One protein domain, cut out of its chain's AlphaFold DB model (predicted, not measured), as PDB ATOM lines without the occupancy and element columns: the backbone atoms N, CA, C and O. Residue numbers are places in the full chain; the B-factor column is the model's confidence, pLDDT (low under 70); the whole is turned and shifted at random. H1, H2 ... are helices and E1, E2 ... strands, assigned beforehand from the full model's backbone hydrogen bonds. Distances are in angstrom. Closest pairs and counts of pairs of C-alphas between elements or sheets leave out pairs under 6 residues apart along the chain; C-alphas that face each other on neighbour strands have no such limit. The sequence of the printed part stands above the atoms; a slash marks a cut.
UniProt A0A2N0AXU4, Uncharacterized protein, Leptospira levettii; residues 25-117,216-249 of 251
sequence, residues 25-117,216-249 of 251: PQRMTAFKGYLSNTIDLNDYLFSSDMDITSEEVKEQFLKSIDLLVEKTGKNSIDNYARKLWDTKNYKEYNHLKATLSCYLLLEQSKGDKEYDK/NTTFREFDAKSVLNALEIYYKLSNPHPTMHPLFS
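What this domain is: This is residues 25 to 117 and 216 to 249 of the 251 residues of an uncharacterized protein of Leptospira levettii (UniProt A0A2N0AXU4). Two pairs of antiparallel helices are stacked as two crossed layers: H4 beside H5 in one, the hairpin of H1 and H2 in the other, with H2 packing across both H4 and H5. At one end of H2 the short helix H3 forms a corner and folds back beside the first part of H4, while the single strand E1 packs on H4 and H5 on the side away from H1 and H2. The 127 printed residues, mostly helix by class, hold five named helices and one named strand, in the order H1, H2, H3, H4, H5, E1. The whole is compact, with a radius of gyration of the C-alphas of 14.4 A and spans of 41 by 38 by 23 A.

Where its parts are: The longest helix, H4, residues 90 to 110, runs 30.4 A from C-alpha 90 at (29.860, 14.003, -19.022) to C-alpha 110 at (20.745, 33.678, 2.257). H5, residues 224 to 238, is 20.5 A long. H2, residues 54 to 72, is 26.8 A long, and H3, residues 77 to 86, is 14.3 A. H1, residues 25 to 38, begins at C-alpha 25 at (35.084, 32.198, -7.342) and is 20.1 A long. E1, residues 244 to 248, spans 12.0 A.

How they stand to each other: H4 and H5 touch at a shallow tilt of 14 degrees, opposite ways, with 21 pairs of C-alphas within 8 A; the closest C-alphas are those of His 95 and Ser 238, 4.8 A apart. H2 is the hub, touching four helices. With residues 61 to 68 alone it touches residues 95 to 99 of H4, about perpendicular at 73 degrees, only just past steep; the closest C-alphas, of Ser 64 and Thr 99, are 6.4 A apart. With residues 54 to 61 alone it touches H5 at a steep tilt of 62 degrees, the same way, closest at the C-alphas of Lys 58 and Leu 231, 6.5 A. H1 and H2 form a helical hairpin at 15 degrees, closest at the C-alphas of Pro 25 and Val 69, 5.3 A. H3 and H4 form another at 19 degrees, closest at the C-alphas of Leu 84 and Tyr 93, 5.7 A. H2 and H3 only just touch, only at the corner, with 3 pairs of C-alphas within 8 A, the closest those of Thr 72 and Tyr 80, 6.0 A apart. H1 and H4 are close but not clearly touching; the closest C-alphas, of Phe 31 and Glu 107, are 7.3 A apart. E1 pairs with no named strand; its closest C-alpha to H4 is that of Phe 248, 6.6 A from that of Lys 97. H1 and H5 are apart. Every O i to N i+4 pair is within hydrogen-bond range in H1, H2, H3 and H5, and 16 of 17 are in H4.

The domain as a whole: The two C-alphas farthest apart, those of Asp 43 and Asp 86, are 41.9 A apart. Residues 118 to 215 are not printed, and C-alphas 117 and 216 are 18.1 A apart across the cut. The link from H1 to H2, residues 39 to 53, is long. The mean pLDDT of the printed part is 89.6; residue 48 and residues 216 to 218 are under 70.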
ATOM      1  N   PRO A  25      34.155  33.069  -8.066       92.25
ATOM      2  CA  PRO A  25      35.084  32.198  -7.342       92.25
ATOM      3  C   PRO A  25      35.276  32.607  -5.877       92.25
ATOM      4  O   PRO A  25      35.132  31.785  -4.972       92.25
ATOM      5  N   GLN A  26      35.534  33.895  -5.633       93.31
ATOM      6  CA  GLN A  26      35.726  34.421  -4.282       93.31
ATOM      7  C   GLN A  26      34.448  34.277  -3.448       93.31
ATOM      8  O   GLN A  26      34.511  33.900  -2.276       93.31
ATOM      9  N   ARG A  27      33.285  34.520  -4.064       95.12
ATOM     10  CA  ARG A  27      31.997  34.385  -3.390       95.12
ATOM     11  C   ARG A  27      31.671  32.932  -3.046       95.12
ATOM     12  O   ARG A  27      31.235  32.676  -1.930       95.12
ATOM     13  N   MET A  28      31.953  31.978  -3.933       95.88
ATOM     14  CA  MET A  28      31.775  30.549  -3.654       95.88
ATOM     15  C   MET A  28      32.667  30.078  -2.496       95.88
ATOM     16  O   MET A  28      32.205  29.334  -1.630       95.88
ATOM     17  N   THR A  29      33.918  30.553  -2.414       95.81
ATOM     18  CA  THR A  29      34.801  30.267  -1.269       95.81
ATOM     19  C   THR A  29      34.249  30.839   0.040       95.81
ATOM     20  O   THR A  29      34.241  30.144   1.057       95.81
ATOM     21  N   ALA A  30      33.751  32.078   0.029       96.19
ATOM     22  CA  ALA A  30      33.124  32.683   1.204       96.19
ATOM     23  C   ALA A  30      31.851  31.927   1.623       96.19
ATOM     24  O   ALA A  30      31.674  31.607   2.799       96.19
ATOM     25  N   PHE A  31      31.003  31.575   0.653       96.75
ATOM     26  CA  PHE A  31      29.783  30.802   0.865       96.75
ATOM     27  C   PHE A  31      30.069  29.430   1.487       96.75
ATOM     28  O   PHE A  31      29.399  29.038   2.438       96.75
ATOM     29  N   LYS A  32      31.099  28.721   1.011       97.00
ATOM     30  CA  LYS A  32      31.548  27.450   1.600       97.00
ATOM     31  C   LYS A  32      31.856  27.609   3.092       97.00
ATOM     32  O   LYS A  32      31.383  26.819   3.909       97.00
ATOM     33  N   GLY A  33      32.628  28.640   3.445       96.56
ATOM     34  CA  GLY A  33      32.947  28.958   4.838       96.56
ATOM     35  C   GLY A  33      31.699  29.279   5.660       96.56
ATOM     36  O   GLY A  33      31.579  28.817   6.788       96.56
ATOM     37  N   TYR A  34      30.745  30.012   5.088       96.56
ATOM     38  CA  TYR A  34      29.465  30.293   5.733       96.56
ATOM     39  C   TYR A  34      28.676  29.001   6.003       96.56
ATOM     40  O   TYR A  34      28.443  28.672   7.161       96.56
ATOM     41  N   LEU A  35      28.364  28.216   4.964       96.56
ATOM     42  CA  LEU A  35      27.570  26.987   5.079       96.56
ATOM     43  C   LEU A  35      28.181  25.983   6.069       96.56
ATOM     44  O   LEU A  35      27.453  25.364   6.842       96.56
ATOM     45  N   SER A  36      29.510  25.843   6.072       95.88
ATOM     46  CA  SER A  36      30.212  24.951   7.001       95.88
ATOM     47  C   SER A  36      30.016  25.332   8.470       95.88
ATOM     48  O   SER A  36      30.069  24.447   9.317       95.88
ATOM     49  N   ASN A  37      29.824  26.619   8.774       95.00
ATOM     50  CA  ASN A  37      29.795  27.141  10.142       95.00
ATOM     51  C   ASN A  37      28.388  27.484  10.649       95.00
ATOM     52  O   ASN A  37      28.220  27.688  11.848       95.00
ATOM     53  N   THR A  38      27.389  27.605   9.769       93.75
ATOM     54  CA  THR A  38      26.059  28.109  10.157       93.75
ATOM     55  C   THR A  38      24.971  27.052  10.241       93.75
ATOM     56  O   THR A  38      23.969  27.294  10.905       93.75
ATOM     57  N   ILE A  39      25.119  25.920   9.551       93.44
ATOM     58  CA  ILE A  39      24.078  24.888   9.480       93.44
ATOM     59  C   ILE A  39      24.679  23.541   9.858       93.44
ATOM     60  O   ILE A  39      25.529  23.007   9.142       93.44
ATOM     61  N   ASP A  40      24.214  23.004  10.980       92.00
ATOM     62  CA  ASP A  40      24.461  21.629  11.401       92.00
ATOM     63  C   ASP A  40      23.316  20.741  10.893       92.00
ATOM     64  O   ASP A  40      22.142  21.075  11.079       92.00
ATOM     65  N   LEU A  41      23.655  19.647  10.205       91.56
ATOM     66  CA  LEU A  41      22.688  18.706   9.646       91.56
ATOM     67  C   LEU A  41      22.684  17.343  10.349       91.56
ATOM     68  O   LEU A  41      21.953  16.463   9.902       91.56
ATOM     69  N   ASN A  42      23.430  17.163  11.444       87.81
ATOM     70  CA  ASN A  42      23.564  15.872  12.135       87.81
ATOM     71  C   ASN A  42      22.218  15.248  12.551       87.81
ATOM     72  O   ASN A  42      22.069  14.029  12.511       87.81
ATOM     73  N   ASP A  43      21.226  16.076  12.888       87.44
ATOM     74  CA  ASP A  43      19.883  15.627  13.282       87.44
ATOM     75  C   ASP A  43      18.905  15.478  12.097       87.44
ATOM     76  O   ASP A  43      17.744  15.100  12.276       87.44
ATOM     77  N   TYR A  44      19.342  15.795  10.876       87.31
ATOM     78  CA  TYR A  44      18.503  15.783   9.683       87.31
ATOM     79  C   TYR A  44      18.760  14.539   8.842       87.31
ATOM     80  O   TYR A  44      19.884  14.254   8.434       87.31
ATOM     81  N   LEU A  45      17.677  13.838   8.511       84.56
ATOM     82  CA  LEU A  45      17.697  12.705   7.598       84.56
ATOM     83  C   LEU A  45      17.208  13.135   6.221       84.56
ATOM     84  O   LEU A  45      16.238  13.885   6.089       84.56
ATOM     85  N   PHE A  46      17.869  12.624   5.193       83.25
ATOM     86  CA  PHE A  46      17.365  12.707   3.835       83.25
ATOM     87  C   PHE A  46      16.110  11.847   3.624       83.25
ATOM     88  O   PHE A  46      15.730  11.045   4.479       83.25
ATOM     89  N   SER A  47      15.477  11.995   2.455       72.56
ATOM     90  CA  SER A  47      14.476  11.030   1.992       72.56
ATOM     91  C   SER A  47      15.044   9.600   2.008       72.56
ATOM     92  O   SER A  47      16.242   9.398   1.810       72.56
ATOM     93  N   SER A  48      14.180   8.609   2.261       65.56
ATOM     94  CA  SER A  48      14.510   7.199   2.566       65.56
ATOM     95  C   SER A  48      15.356   6.453   1.531       65.56
ATOM     96  O   SER A  48      15.735   5.309   1.762       65.56
ATOM     97  N   ASP A  49      15.635   7.078   0.393       77.12
ATOM     98  CA  ASP A  49      16.175   6.431  -0.798       77.12
ATOM     99  C   ASP A  49      17.686   6.676  -0.967       77.12
ATOM    100  O   ASP A  49      18.252   6.353  -2.012       77.12
ATOM    101  N   MET A  50      18.351   7.276   0.030       81.88
ATOM    102  CA  MET A  50      19.774   7.627  -0.026       81.88
ATOM    103  C   MET A  50      20.571   6.930   1.083       81.88
ATOM    104  O   MET A  50      20.323   7.139   2.265       81.88
ATOM    105  N   ASP A  51      21.559   6.124   0.683       84.94
ATOM    106  CA  ASP A  51      22.484   5.404   1.576       84.94
ATOM    107  C   ASP A  51      23.712   6.273   1.919       84.94
ATOM    108  O   ASP A  51      24.861   5.909   1.675       84.94
ATOM    109  N   ILE A  52      23.450   7.509   2.351       90.56
ATOM    110  CA  ILE A  52      24.454   8.511   2.720       90.56
ATOM    111  C   ILE A  52      23.829   9.536   3.670       90.56
ATOM    112  O   ILE A  52      22.653   9.887   3.536       90.56
ATOM    113  N   THR A  53      24.603  10.037   4.625       92.56
ATOM    114  CA  THR A  53      24.129  11.046   5.579       92.56
ATOM    115  C   THR A  53      24.098  12.456   4.975       92.56
ATOM    116  O   THR A  53      24.788  12.774   4.003       92.56
ATOM    117  N   SER A  54      23.293  13.332   5.579       93.31
ATOM    118  CA  SER A  54      23.203  14.761   5.246       93.31
ATOM    119  C   SER A  54      24.544  15.484   5.355       93.31
ATOM    120  O   SER A  54      24.900  16.253   4.456       93.31
ATOM    121  N   GLU A  55      25.320  15.190   6.397       93.12
ATOM    122  CA  GLU A  55      26.634  15.795   6.611       93.12
ATOM    123  C   GLU A  55      27.668  15.284   5.595       93.12
ATOM    124  O   GLU A  55      28.418  16.083   5.036       93.12
ATOM    125  N   GLU A  56      27.656  13.995   5.236       94.44
ATOM    126  CA  GLU A  56      28.535  13.474   4.175       94.44
ATOM    127  C   GLU A  56      28.243  14.128   2.815       94.44
ATOM    128  O   GLU A  56      29.168  14.486   2.079       94.44
ATOM    129  N   VAL A  57      26.967  14.339   2.469       96.00
ATOM    130  CA  VAL A  57      26.598  15.052   1.234       96.00
ATOM    131  C   VAL A  57      27.007  16.522   1.298       96.00
ATOM    132  O   VAL A  57      27.511  17.057   0.305       96.00
ATOM    133  N   LYS A  58      26.843  17.178   2.454       96.88
ATOM    134  CA  LYS A  58      27.334  18.542   2.680       96.88
ATOM    135  C   LYS A  58      28.842  18.614   2.455       96.88
ATOM    136  O   LYS A  58      29.292  19.454   1.680       96.88
ATOM    137  N   GLU A  59      29.628  17.708   3.032       96.25
ATOM    138  CA  GLU A  59      31.075  17.651   2.807       96.25
ATOM    139  C   GLU A  59      31.442  17.444   1.334       96.25
ATOM    140  O   GLU A  59      32.362  18.094   0.826       96.25
ATOM    141  N   GLN A  60      30.740  16.551   0.629       97.19
ATOM    142  CA  GLN A  60      30.946  16.347  -0.807       97.19
ATOM    143  C   GLN A  60      30.674  17.628  -1.595       97.19
ATOM    144  O   GLN A  60      31.464  17.989  -2.465       97.19
ATOM    145  N   PHE A  61      29.586  18.334  -1.286       98.06
ATOM    146  CA  PHE A  61      29.259  19.603  -1.924       98.06
ATOM    147  C   PHE A  61      30.324  20.678  -1.659       98.06
ATOM    148  O   PHE A  61      30.768  21.342  -2.597       98.06
ATOM    149  N   LEU A  62      30.806  20.805  -0.418       98.00
ATOM    150  CA  LEU A  62      31.872  21.752  -0.066       98.00
ATOM    151  C   LEU A  62      33.186  21.446  -0.812       98.00
ATOM    152  O   LEU A  62      33.867  22.376  -1.245       98.00
ATOM    153  N   LYS A  63      33.524  20.164  -1.012       97.88
ATOM    154  CA  LYS A  63      34.675  19.735  -1.833       97.88
ATOM    155  C   LYS A  63      34.462  20.048  -3.319       97.88
ATOM    156  O   LYS A  63      35.391  20.491  -3.991       97.88
ATOM    157  N   SER A  64      33.245  19.873  -3.832       97.62
ATOM    158  CA  SER A  64      32.906  20.235  -5.214       97.62
ATOM    159  C   SER A  64      32.989  21.738  -5.474       97.62
ATOM    160  O   SER A  64      33.385  22.136  -6.568       97.62
ATOM    161  N   ILE A  65      32.693  22.582  -4.477       97.38
ATOM    162  CA  ILE A  65      32.942  24.027  -4.572       97.38
ATOM    163  C   ILE A  65      34.437  24.307  -4.780       97.38
ATOM    164  O   ILE A  65      34.779  25.059  -5.691       97.38
ATOM    165  N   ASP A  66      35.323  23.699  -3.984       95.88
ATOM    166  CA  ASP A  66      36.775  23.908  -4.122       95.88
ATOM    167  C   ASP A  66      37.272  23.499  -5.511       95.88
ATOM    168  O   ASP A  66      37.978  24.261  -6.173       95.88
ATOM    169  N   LEU A  67      36.857  22.314  -5.971       95.00
ATOM    170  CA  LEU A  67      37.183  21.807  -7.303       95.00
ATOM    171  C   LEU A  67      36.693  22.760  -8.392       95.00
ATOM    172  O   LEU A  67      37.436  23.076  -9.319       95.00
ATOM    173  N   LEU A  68      35.461  23.256  -8.286       94.31
ATOM    174  CA  LEU A  68      34.906  24.176  -9.271       94.31
ATOM    175  C   LEU A  68      35.687  25.498  -9.318       94.31
ATOM    176  O   LEU A  68      36.035  25.967 -10.404       94.31
ATOM    177  N   VAL A  69      36.012  26.074  -8.160       93.94
ATOM    178  CA  VAL A  69      36.830  27.293  -8.053       93.94
ATOM    179  C   VAL A  69      38.221  27.075  -8.661       93.94
ATOM    180  O   VAL A  69      38.689  27.898  -9.447       93.94
ATOM    181  N   GLU A  70      38.859  25.937  -8.374       92.44
ATOM    182  CA  GLU A  70      40.166  25.570  -8.933       92.44
ATOM    183  C   GLU A  70      40.118  25.432 -10.466       92.44
ATOM    184  O   GLU A  70      40.973  25.966 -11.176       92.44
ATOM    185  N   LYS A  71      39.117  24.716 -10.995       90.19
ATOM    186  CA  LYS A  71      39.018  24.384 -12.426       90.19
ATOM    187  C   LYS A  71      38.578  25.558 -13.295       90.19
ATOM    188  O   LYS A  71      38.958  25.615 -14.467       90.19
ATOM    189  N   THR A  72      37.795  26.478 -12.742       85.50
ATOM    190  CA  THR A  72      37.375  27.705 -13.436       85.50
ATOM    191  C   THR A  72      38.503  28.729 -13.457       85.50
ATOM    192  O   THR A  72      38.804  29.286 -14.514       85.50
ATOM    193  N   GLY A  73      39.217  28.910 -12.341       77.88
ATOM    194  CA  GLY A  73      40.346  29.831 -12.254       77.88
ATOM    195  C   GLY A  73      39.950  31.250 -12.674       77.88
ATOM    196  O   GLY A  73      39.103  31.876 -12.048       77.88
ATOM    197  N   LYS A  74      40.571  31.769 -13.745       71.56
ATOM    198  CA  LYS A  74      40.228  33.076 -14.349       71.56
ATOM    199  C   LYS A  74      39.208  32.984 -15.495       71.56
ATOM    200  O   LYS A  74      38.846  34.009 -16.065       71.56
ATOM    201  N   ASN A  75      38.807  31.776 -15.882       77.50
ATOM    202  CA  ASN A  75      37.839  31.539 -16.948       77.50
ATOM    203  C   ASN A  75      36.418  31.485 -16.373       77.50
ATOM    204  O   ASN A  75      36.226  31.178 -15.198       77.50
ATOM    205  N   SER A  76      35.412  31.741 -17.211       85.31
ATOM    206  CA  SER A  76      34.016  31.560 -16.809       85.31
ATOM    207  C   SER A  76      33.686  30.084 -16.570       85.31
ATOM    208  O   SER A  76      34.339  29.182 -17.109       85.31
ATOM    209  N   ILE A  77      32.621  29.836 -15.804       90.88
ATOM    210  CA  ILE A  77      32.050  28.492 -15.688       90.88
ATOM    211  C   ILE A  77      31.643  27.954 -17.063       90.88
ATOM    212  O   ILE A  77      31.903  26.785 -17.339       90.88
ATOM    213  N   ASP A  78      31.102  28.797 -17.945       89.62
ATOM    214  CA  ASP A  78      30.716  28.398 -19.306       89.62
ATOM    215  C   ASP A  78      31.907  27.854 -20.104       89.62
ATOM    216  O   ASP A  78      31.809  26.814 -20.751       89.62
ATOM    217  N   ASN A  79      33.085  28.472 -19.979       90.88
ATOM    218  CA  ASN A  79      34.298  27.970 -20.628       90.88
ATOM    219  C   ASN A  79      34.705  26.592 -20.084       90.88
ATOM    220  O   ASN A  79      35.122  25.716 -20.851       90.88
ATOM    221  N   TYR A  80      34.591  26.380 -18.768       93.38
ATOM    222  CA  TYR A  80      34.877  25.074 -18.170       93.38
ATOM    223  C   TYR A  80      33.860  24.023 -18.627       93.38
ATOM    224  O   TYR A  80      34.248  22.950 -19.092       93.38
ATOM    225  N   ALA A  81      32.572  24.358 -18.590       93.88
ATOM    226  CA  ALA A  81      31.488  23.525 -19.084       93.88
ATOM    227  C   ALA A  81      31.697  23.110 -20.544       93.88
ATOM    228  O   ALA A  81      31.590  21.926 -20.876       93.88
ATOM    229  N   ARG A  82      32.069  24.066 -21.401       93.38
ATOM    230  CA  ARG A  82      32.341  23.818 -22.814       93.38
ATOM    231  C   ARG A  82      33.484  22.831 -23.009       93.38
ATOM    232  O   ARG A  82      33.348  21.875 -23.768       93.38
ATOM    233  N   LYS A  83      34.583  23.005 -22.269       94.31
ATOM    234  CA  LYS A  83      35.716  22.070 -22.288       94.31
ATOM    235  C   LYS A  83      35.283  20.654 -21.900       94.31
ATOM    236  O   LYS A  83      35.695  19.691 -22.549       94.31
ATOM    237  N   LEU A  84      34.475  20.505 -20.850       94.62
ATOM    238  CA  LEU A  84      33.982  19.196 -20.409       94.62
ATOM    239  C   LEU A  84      33.093  18.539 -21.468       94.62
ATOM    240  O   LEU A  84      33.223  17.341 -21.720       94.62
ATOM    241  N   TRP A  85      32.239  19.327 -22.121       94.19
ATOM    242  CA  TRP A  85      31.392  18.862 -23.212       94.19
ATOM    243  C   TRP A  85      32.210  18.388 -24.420       94.19
ATOM    244  O   TRP A  85      32.057  17.249 -24.861       94.19
ATOM    245  N   ASP A  86      33.133  19.220 -24.908       95.56
ATOM    246  CA  ASP A  86      33.960  18.912 -26.081       95.56
ATOM    247  C   ASP A  86      34.875  17.695 -25.835       95.56
ATOM    248  O   ASP A  86      35.139  16.906 -26.744       95.56
ATOM    249  N   THR A  87      35.305  17.483 -24.584       96.44
ATOM    250  CA  THR A  87      36.088  16.302 -24.167       96.44
ATOM    251  C   THR A  87      35.235  15.090 -23.781       96.44
ATOM    252  O   THR A  87      35.786  14.061 -23.390       96.44
ATOM    253  N   LYS A  88      33.904  15.174 -23.913       95.81
ATOM    254  CA  LYS A  88      32.934  14.123 -23.553       95.81
ATOM    255  C   LYS A  88      33.046  13.655 -22.096       95.81
ATOM    256  O   LYS A  88      32.670  12.528 -21.769       95.81
ATOM    257  N   ASN A  89      33.532  14.517 -21.203       94.38
ATOM    258  CA  ASN A  89      33.605  14.236 -19.774       94.38
ATOM    259  C   ASN A  89      32.257  14.543 -19.103       94.38
ATOM    260  O   ASN A  89      32.117  15.473 -18.310       94.38
ATOM    261  N   TYR A  90      31.236  13.759 -19.457       90.38
ATOM    262  CA  TYR A  90      29.860  14.003 -19.022       90.38
ATOM    263  C   TYR A  90      29.654  13.824 -17.517       90.38
ATOM    264  O   TYR A  90      28.779  14.467 -16.944       90.38
ATOM    265  N   LYS A  91      30.464  12.980 -16.864       90.44
ATOM    266  CA  LYS A  91      30.409  12.801 -15.409       90.44
ATOM    267  C   LYS A  91      30.754  14.109 -14.699       90.44
ATOM    268  O   LYS A  91      29.961  14.606 -13.907       90.44
ATOM    269  N   GLU A  92      31.898  14.691 -15.039       92.69
ATOM    270  CA  GLU A  92      32.338  15.966 -14.474       92.69
ATOM    271  C   GLU A  92      31.406  17.116 -14.885       92.69
ATOM    272  O   GLU A  92      31.100  17.996 -14.089       92.69
ATOM    273  N   TYR A  93      30.882  17.079 -16.113       92.12
ATOM    274  CA  TYR A  93      29.901  18.054 -16.592       92.12
ATOM    275  C   TYR A  93      28.609  18.043 -15.758       92.12
ATOM    276  O   TYR A  93      28.071  19.101 -15.433       92.12
ATOM    277  N   ASN A  94      28.120  16.863 -15.366       90.00
ATOM    278  CA  ASN A  94      26.954  16.741 -14.488       90.00
ATOM    279  C   ASN A  94      27.263  17.204 -13.059       90.00
ATOM    280  O   ASN A  94      26.454  17.932 -12.484       90.00
ATOM    281  N   HIS A  95      28.442  16.873 -12.518       92.75
ATOM    282  CA  HIS A  95      28.892  17.412 -11.228       92.75
ATOM    283  C   HIS A  95      28.961  18.940 -11.235       92.75
ATOM    284  O   HIS A  95      28.523  19.577 -10.277       92.75
ATOM    285  N   LEU A  96      29.442  19.543 -12.325       94.25
ATOM    286  CA  LEU A  96      29.456  20.992 -12.491       94.25
ATOM    287  C   LEU A  96      28.035  21.579 -12.426       94.25
ATOM    288  O   LEU A  96      27.801  22.522 -11.669       94.25
ATOM    289  N   LYS A  97      27.074  21.003 -13.164       92.81
ATOM    290  CA  LYS A  97      25.662  21.435 -13.117       92.81
ATOM    291  C   LYS A  97      25.074  21.314 -11.719       92.81
ATOM    292  O   LYS A  97      24.438  22.250 -11.246       92.81
ATOM    293  N   ALA A  98      25.288  20.176 -11.061       92.88
ATOM    294  CA  ALA A  98      24.770  19.913  -9.725       92.88
ATOM    295  C   ALA A  98      25.336  20.906  -8.700       92.88
ATOM    296  O   ALA A  98      24.586  21.488  -7.918       92.88
ATOM    297  N   THR A  99      26.650  21.139  -8.747       95.38
ATOM    298  CA  THR A  99      27.355  22.057  -7.844       95.38
ATOM    299  C   THR A  99      26.870  23.486  -8.033       95.38
ATOM    300  O   THR A  99      26.481  24.133  -7.063       95.38
ATOM    301  N   LEU A 100      26.837  23.973  -9.278       94.31
ATOM    302  CA  LEU A 100      26.393  25.334  -9.559       94.31
ATOM    303  C   LEU A 100      24.909  25.517  -9.225       94.31
ATOM    304  O   LEU A 100      24.533  26.543  -8.666       94.31
ATOM    305  N   SER A 101      24.070  24.521  -9.513       92.56
ATOM    306  CA  SER A 101      22.648  24.579  -9.181       92.56
ATOM    307  C   SER A 101      22.423  24.690  -7.668       92.56
ATOM    308  O   SER A 101      21.741  25.611  -7.215       92.56
ATOM    309  N   CYS A 102      23.043  23.811  -6.881       94.31
ATOM    310  CA  CYS A 102      22.955  23.848  -5.422       94.31
ATOM    311  C   CYS A 102      23.478  25.171  -4.853       94.31
ATOM    312  O   CYS A 102      22.799  25.809  -4.050       94.31
ATOM    313  N   TYR A 103      24.638  25.629  -5.337       95.75
ATOM    314  CA  TYR A 103      25.201  26.918  -4.950       95.75
ATOM    315  C   TYR A 103      24.217  28.064  -5.204       95.75
ATOM    316  O   TYR A 103      23.923  28.815  -4.282       95.75
ATOM    317  N   LEU A 104      23.656  28.174  -6.413       94.12
ATOM    318  CA  LEU A 104      22.733  29.259  -6.757       94.12
ATOM    319  C   LEU A 104      21.447  29.230  -5.925       94.12
ATOM    320  O   LEU A 104      20.988  30.288  -5.513       94.12
ATOM    321  N   LEU A 105      20.884  28.043  -5.656       92.56
ATOM    322  CA  LEU A 105      19.687  27.899  -4.814       92.56
ATOM    323  C   LEU A 105      19.913  28.444  -3.402       92.56
ATOM    324  O   LEU A 105      19.037  29.105  -2.848       92.56
ATOM    325  N   LEU A 106      21.085  28.163  -2.836       94.69
ATOM    326  CA  LEU A 106      21.430  28.540  -1.473       94.69
ATOM    327  C   LEU A 106      21.955  29.972  -1.356       94.69
ATOM    328  O   LEU A 106      21.618  30.679  -0.411       94.69
ATOM    329  N   GLU A 107      22.757  30.424  -2.314       94.81
ATOM    330  CA  GLU A 107      23.277  31.791  -2.347       94.81
ATOM    331  C   GLU A 107      22.124  32.798  -2.354       94.81
ATOM    332  O   GLU A 107      22.059  33.687  -1.504       94.81
ATOM    333  N   GLN A 108      21.153  32.594  -3.249       92.81
ATOM    334  CA  GLN A 108      20.018  33.498  -3.388       92.81
ATOM    335  C   GLN A 108      19.014  33.394  -2.221       92.81
ATOM    336  O   GLN A 108      18.149  34.256  -2.109       92.81
ATOM    337  N   SER A 109      19.053  32.361  -1.367       92.12
ATOM    338  CA  SER A 109      18.151  32.250  -0.201       92.12
ATOM    339  C   SER A 109      18.705  32.918   1.060       92.12
ATOM    340  O   SER A 109      17.951  33.236   1.980       92.12
ATOM    341  N   LYS A 110      20.018  33.159   1.097       90.94
ATOM    342  CA  LYS A 110      20.745  33.678   2.257       90.94
ATOM    343  C   LYS A 110      20.525  35.168   2.468       90.94
ATOM    344  O   LYS A 110      20.064  35.575   3.532       90.94
ATOM    345  N   GLY A 111      20.850  35.971   1.457       87.06
ATOM    346  CA  GLY A 111      21.046  37.412   1.621       87.06
ATOM    347  C   GLY A 111      22.199  37.743   2.586       87.06
ATOM    348  O   GLY A 111      22.511  36.998   3.517       87.06
ATOM    349  N   ASP A 112      22.901  38.846   2.368       91.62
ATOM    350  CA  ASP A 112      23.807  39.473   3.330       91.62
ATOM    351  C   ASP A 112      24.115  40.925   2.942       91.62
ATOM    352  O   ASP A 112      23.347  41.577   2.250       91.62
ATOM    353  N   LYS A 113      25.234  41.459   3.447       91.94
ATOM    354  CA  LYS A 113      25.690  42.822   3.174       91.94
ATOM    355  C   LYS A 113      26.165  43.036   1.735       91.94
ATOM    356  O   LYS A 113      26.283  44.186   1.331       91.94
ATOM    357  N   GLU A 114      26.530  41.972   1.024       93.00
ATOM    358  CA  GLU A 114      27.049  42.044  -0.344       93.00
ATOM    359  C   GLU A 114      25.975  41.714  -1.378       93.00
ATOM    360  O   GLU A 114      25.974  42.328  -2.442       93.00
ATOM    361  N   TYR A 115      25.089  40.760  -1.069       95.25
ATOM    362  CA  TYR A 115      24.057  40.298  -1.990       95.25
ATOM    363  C   TYR A 115      22.686  40.211  -1.325       95.25
ATOM    364  O   TYR A 115      22.536  39.641  -0.245       95.25
ATOM    365  N   ASP A 116      21.671  40.716  -2.009       94.69
ATOM    366  CA  ASP A 116      20.269  40.596  -1.639       94.69
ATOM    367  C   ASP A 116      19.744  39.175  -1.915       94.69
ATOM    368  O   ASP A 116      20.264  38.431  -2.745       94.69
ATOM    369  N   LYS A 117      18.646  38.784  -1.259       93.06
ATOM    370  CA  LYS A 117      17.931  37.543  -1.623       93.06
ATOM    371  C   LYS A 117      17.237  37.659  -2.987       93.06
ATOM    372  O   LYS A 117      17.069  36.659  -3.697       93.06
ATOM    373  N   ASN A 216      11.063  21.595  -3.029       60.41
ATOM    374  CA  ASN A 216       9.950  21.341  -2.110       60.41
ATOM    375  C   ASN A 216       9.844  22.452  -1.047       60.41
ATOM    376  O   ASN A 216       8.972  22.414  -0.177       60.41
ATOM    377  N   THR A 217      10.749  23.433  -1.099       59.47
ATOM    378  CA  THR A 217      10.691  24.701  -0.370       59.47
ATOM    379  C   THR A 217      10.770  25.859  -1.362       59.47
ATOM    380  O   THR A 217      11.212  25.698  -2.497       59.47
ATOM    381  N   THR A 218      10.351  27.048  -0.935       63.78
ATOM    382  CA  THR A 218      10.409  28.267  -1.756       63.78
ATOM    383  C   THR A 218      11.809  28.880  -1.831       63.78
ATOM    384  O   THR A 218      11.999  29.864  -2.538       63.78
ATOM    385  N   PHE A 219      12.796  28.349  -1.093       77.31
ATOM    386  CA  PHE A 219      14.129  28.957  -0.952       77.31
ATOM    387  C   PHE A 219      14.076  30.461  -0.593       77.31
ATOM    388  O   PHE A 219      14.955  31.242  -0.971       77.31
ATOM    389  N   ARG A 220      13.035  30.877   0.147       79.25
ATOM    390  CA  ARG A 220      12.907  32.237   0.705       79.25
ATOM    391  C   ARG A 220      13.895  32.490   1.834       79.25
ATOM    392  O   ARG A 220      14.440  33.586   1.956       79.25
ATOM    393  N   GLU A 221      14.124  31.464   2.643       86.56
ATOM    394  CA  GLU A 221      14.995  31.517   3.807       86.56
ATOM    395  C   GLU A 221      16.155  30.539   3.664       86.56
ATOM    396  O   GLU A 221      16.032  29.458   3.084       86.56
ATOM    397  N   PHE A 222      17.299  30.931   4.215       92.38
ATOM    398  CA  PHE A 222      18.438  30.046   4.387       92.38
ATOM    399  C   PHE A 222      18.326  29.375   5.754       92.38
ATOM    400  O   PHE A 222      18.781  29.897   6.770       92.38
ATOM    401  N   ASP A 223      17.668  28.221   5.770       92.00
ATOM    402  CA  ASP A 223      17.477  27.383   6.948       92.00
ATOM    403  C   ASP A 223      17.925  25.940   6.677       92.00
ATOM    404  O   ASP A 223      18.211  25.548   5.541       92.00
ATOM    405  N   ALA A 224      17.990  25.121   7.730       92.31
ATOM    406  CA  ALA A 224      18.429  23.732   7.615       92.31
ATOM    407  C   ALA A 224      17.558  22.915   6.644       92.31
ATOM    408  O   ALA A 224      18.073  22.055   5.937       92.31
ATOM    409  N   LYS A 225      16.257  23.219   6.540       89.94
ATOM    410  CA  LYS A 225      15.337  22.535   5.620       89.94
ATOM    411  C   LYS A 225      15.661  22.849   4.156       89.94
ATOM    412  O   LYS A 225      15.690  21.940   3.328       89.94
ATOM    413  N   SER A 226      15.915  24.114   3.834       90.06
ATOM    414  CA  SER A 226      16.276  24.557   2.485       90.06
ATOM    415  C   SER A 226      17.670  24.066   2.100       90.06
ATOM    416  O   SER A 226      17.867  23.610   0.975       90.06
ATOM    417  N   VAL A 227      18.614  24.060   3.048       93.94
ATOM    418  CA  VAL A 227      19.934  23.440   2.861       93.94
ATOM    419  C   VAL A 227      19.813  21.946   2.589       93.94
ATOM    420  O   VAL A 227      20.366  21.473   1.599       93.94
ATOM    421  N   LEU A 228      19.049  21.210   3.397       92.31
ATOM    422  CA  LEU A 228      18.826  19.780   3.193       92.31
ATOM    423  C   LEU A 228      18.212  19.502   1.813       92.31
ATOM    424  O   LEU A 228      18.697  18.631   1.094       92.31
ATOM    425  N   ASN A 229      17.207  20.281   1.392       89.69
ATOM    426  CA  ASN A 229      16.602  20.123   0.069       89.69
ATOM    427  C   ASN A 229      17.607  20.408  -1.063       89.69
ATOM    428  O   ASN A 229      17.697  19.611  -1.993       89.69
ATOM    429  N   ALA A 230      18.412  21.473  -0.982       92.19
ATOM    430  CA  ALA A 230      19.450  21.747  -1.984       92.19
ATOM    431  C   ALA A 230      20.533  20.660  -2.041       92.19
ATOM    432  O   ALA A 230      20.991  20.305  -3.127       92.19
ATOM    433  N   LEU A 231      20.931  20.103  -0.896       94.19
ATOM    434  CA  LEU A 231      21.916  19.024  -0.839       94.19
ATOM    435  C   LEU A 231      21.370  17.713  -1.410       94.19
ATOM    436  O   LEU A 231      22.084  17.013  -2.124       94.19
ATOM    437  N   GLU A 232      20.093  17.410  -1.182       90.25
ATOM    438  CA  GLU A 232      19.424  16.276  -1.822       90.25
ATOM    439  C   GLU A 232      19.383  16.441  -3.350       90.25
ATOM    440  O   GLU A 232      19.682  15.502  -4.093       90.25
ATOM    441  N   ILE A 233      19.089  17.656  -3.831       88.31
ATOM    442  CA  ILE A 233      19.155  18.013  -5.256       88.31
ATOM    443  C   ILE A 233      20.562  17.789  -5.800       88.31
ATOM    444  O   ILE A 233      20.742  17.109  -6.811       88.31
ATOM    445  N   TYR A 234      21.562  18.341  -5.117       92.88
ATOM    446  CA  TYR A 234      22.966  18.197  -5.472       92.88
ATOM    447  C   TYR A 234      23.374  16.726  -5.588       92.88
ATOM    448  O   TYR A 234      23.972  16.343  -6.596       92.88
ATOM    449  N   TYR A 235      23.044  15.904  -4.591       92.00
ATOM    450  CA  TYR A 235      23.440  14.502  -4.559       92.00
ATOM    451  C   TYR A 235      22.814  13.714  -5.707       92.00
ATOM    452  O   TYR A 235      23.526  13.015  -6.434       92.00
ATOM    453  N   LYS A 236      21.504  13.890  -5.922       87.38
ATOM    454  CA  LYS A 236      20.776  13.253  -7.024       87.38
ATOM    455  C   LYS A 236      21.378  13.649  -8.372       87.38
ATOM    456  O   LYS A 236      21.632  12.786  -9.206       87.38
ATOM    457  N   LEU A 237      21.638  14.938  -8.604       86.44
ATOM    458  CA  LEU A 237      22.160  15.417  -9.893       86.44
ATOM    459  C   LEU A 237      23.643  15.076 -10.113       86.44
ATOM    460  O   LEU A 237      24.065  14.927 -11.259       86.44
ATOM    461  N   SER A 238      24.416  14.929  -9.037       90.31
ATOM    462  CA  SER A 238      25.813  14.475  -9.070       90.31
ATOM    463  C   SER A 238      25.938  12.973  -9.331       90.31
ATOM    464  O   SER A 238      26.918  12.529  -9.925       90.31
ATOM    465  N   ASN A 239      24.924  12.197  -8.943       87.12
ATOM    466  CA  ASN A 239      24.832  10.754  -9.152       87.12
ATOM    467  C   ASN A 239      23.578  10.426  -9.979       87.12
ATOM    468  O   ASN A 239      22.661   9.765  -9.483       87.12
ATOM    469  N   PRO A 240      23.484  10.929 -11.224       74.12
ATOM    470  CA  PRO A 240      22.231  10.919 -11.956       74.12
ATOM    471  C   PRO A 240      21.785   9.490 -12.255       74.12
ATOM    472  O   PRO A 240      22.510   8.703 -12.869       74.12
ATOM    473  N   HIS A 241      20.541   9.182 -11.888       75.44
ATOM    474  CA  HIS A 241      19.838   8.043 -12.461       75.44
ATOM    475  C   HIS A 241      19.752   8.232 -13.991       75.44
ATOM    476  O   HIS A 241      19.579   9.369 -14.438       75.44
ATOM    477  N   PRO A 242      19.812   7.170 -14.822       73.12
ATOM    478  CA  PRO A 242      19.792   7.295 -16.285       73.12
ATOM    479  C   PRO A 242      18.626   8.103 -16.868       73.12
ATOM    480  O   PRO A 242      18.711   8.579 -17.993       73.12
ATOM    481  N   THR A 243      17.535   8.242 -16.117       73.31
ATOM    482  CA  THR A 243      16.323   8.963 -16.519       73.31
ATOM    483  C   THR A 243      16.259  10.400 -16.010       73.31
ATOM    484  O   THR A 243      15.266  11.067 -16.293       73.31
ATOM    485  N   MET A 244      17.258  10.862 -15.250       79.00
ATOM    486  CA  MET A 244      17.271  12.159 -14.583       79.00
ATOM    487  C   MET A 244      18.349  13.070 -15.178       79.00
ATOM    488  O   MET A 244      19.542  12.769 -15.118       79.00
ATOM    489  N   HIS A 245      17.940  14.211 -15.731       80.12
ATOM    490  CA  HIS A 245      18.854  15.142 -16.393       80.12
ATOM    491  C   HIS A 245      18.624  16.574 -15.908       80.12
ATOM    492  O   HIS A 245      17.521  17.083 -16.088       80.12
ATOM    493  N   PRO A 246      19.629  17.265 -15.337       81.94
ATOM    494  CA  PRO A 246      19.473  18.668 -14.966       81.94
ATOM    495  C   PRO A 246      19.056  19.514 -16.179       81.94
ATOM    496  O   PRO A 246      19.726  19.483 -17.217       81.94
ATOM    497  N   LEU A 247      17.982  20.300 -16.041       81.62
ATOM    498  CA  LEU A 247      17.532  21.273 -17.044       81.62
ATOM    499  C   LEU A 247      18.296  22.576 -16.844       81.62
ATOM    500  O   LEU A 247      17.762  23.621 -16.491       81.62
ATOM    501  N   PHE A 248      19.598  22.437 -17.035       80.00
ATOM    502  CA  PHE A 248      20.616  23.445 -16.836       80.00
ATOM    503  C   PHE A 248      21.592  23.277 -17.998       80.00
ATOM    504  O   PHE A 248      22.203  22.214 -18.118       80.00
ATOM    505  N   SER A 249      21.727  24.264 -18.877       84.38
ATOM    506  CA  SER A 249      22.586  24.192 -20.066       84.38
ATOM    507  C   SER A 249      23.534  25.377 -20.110       84.38
ATOM    508  O   SER A 249      23.119  26.514 -19.914       84.38
TER     509      SER A 249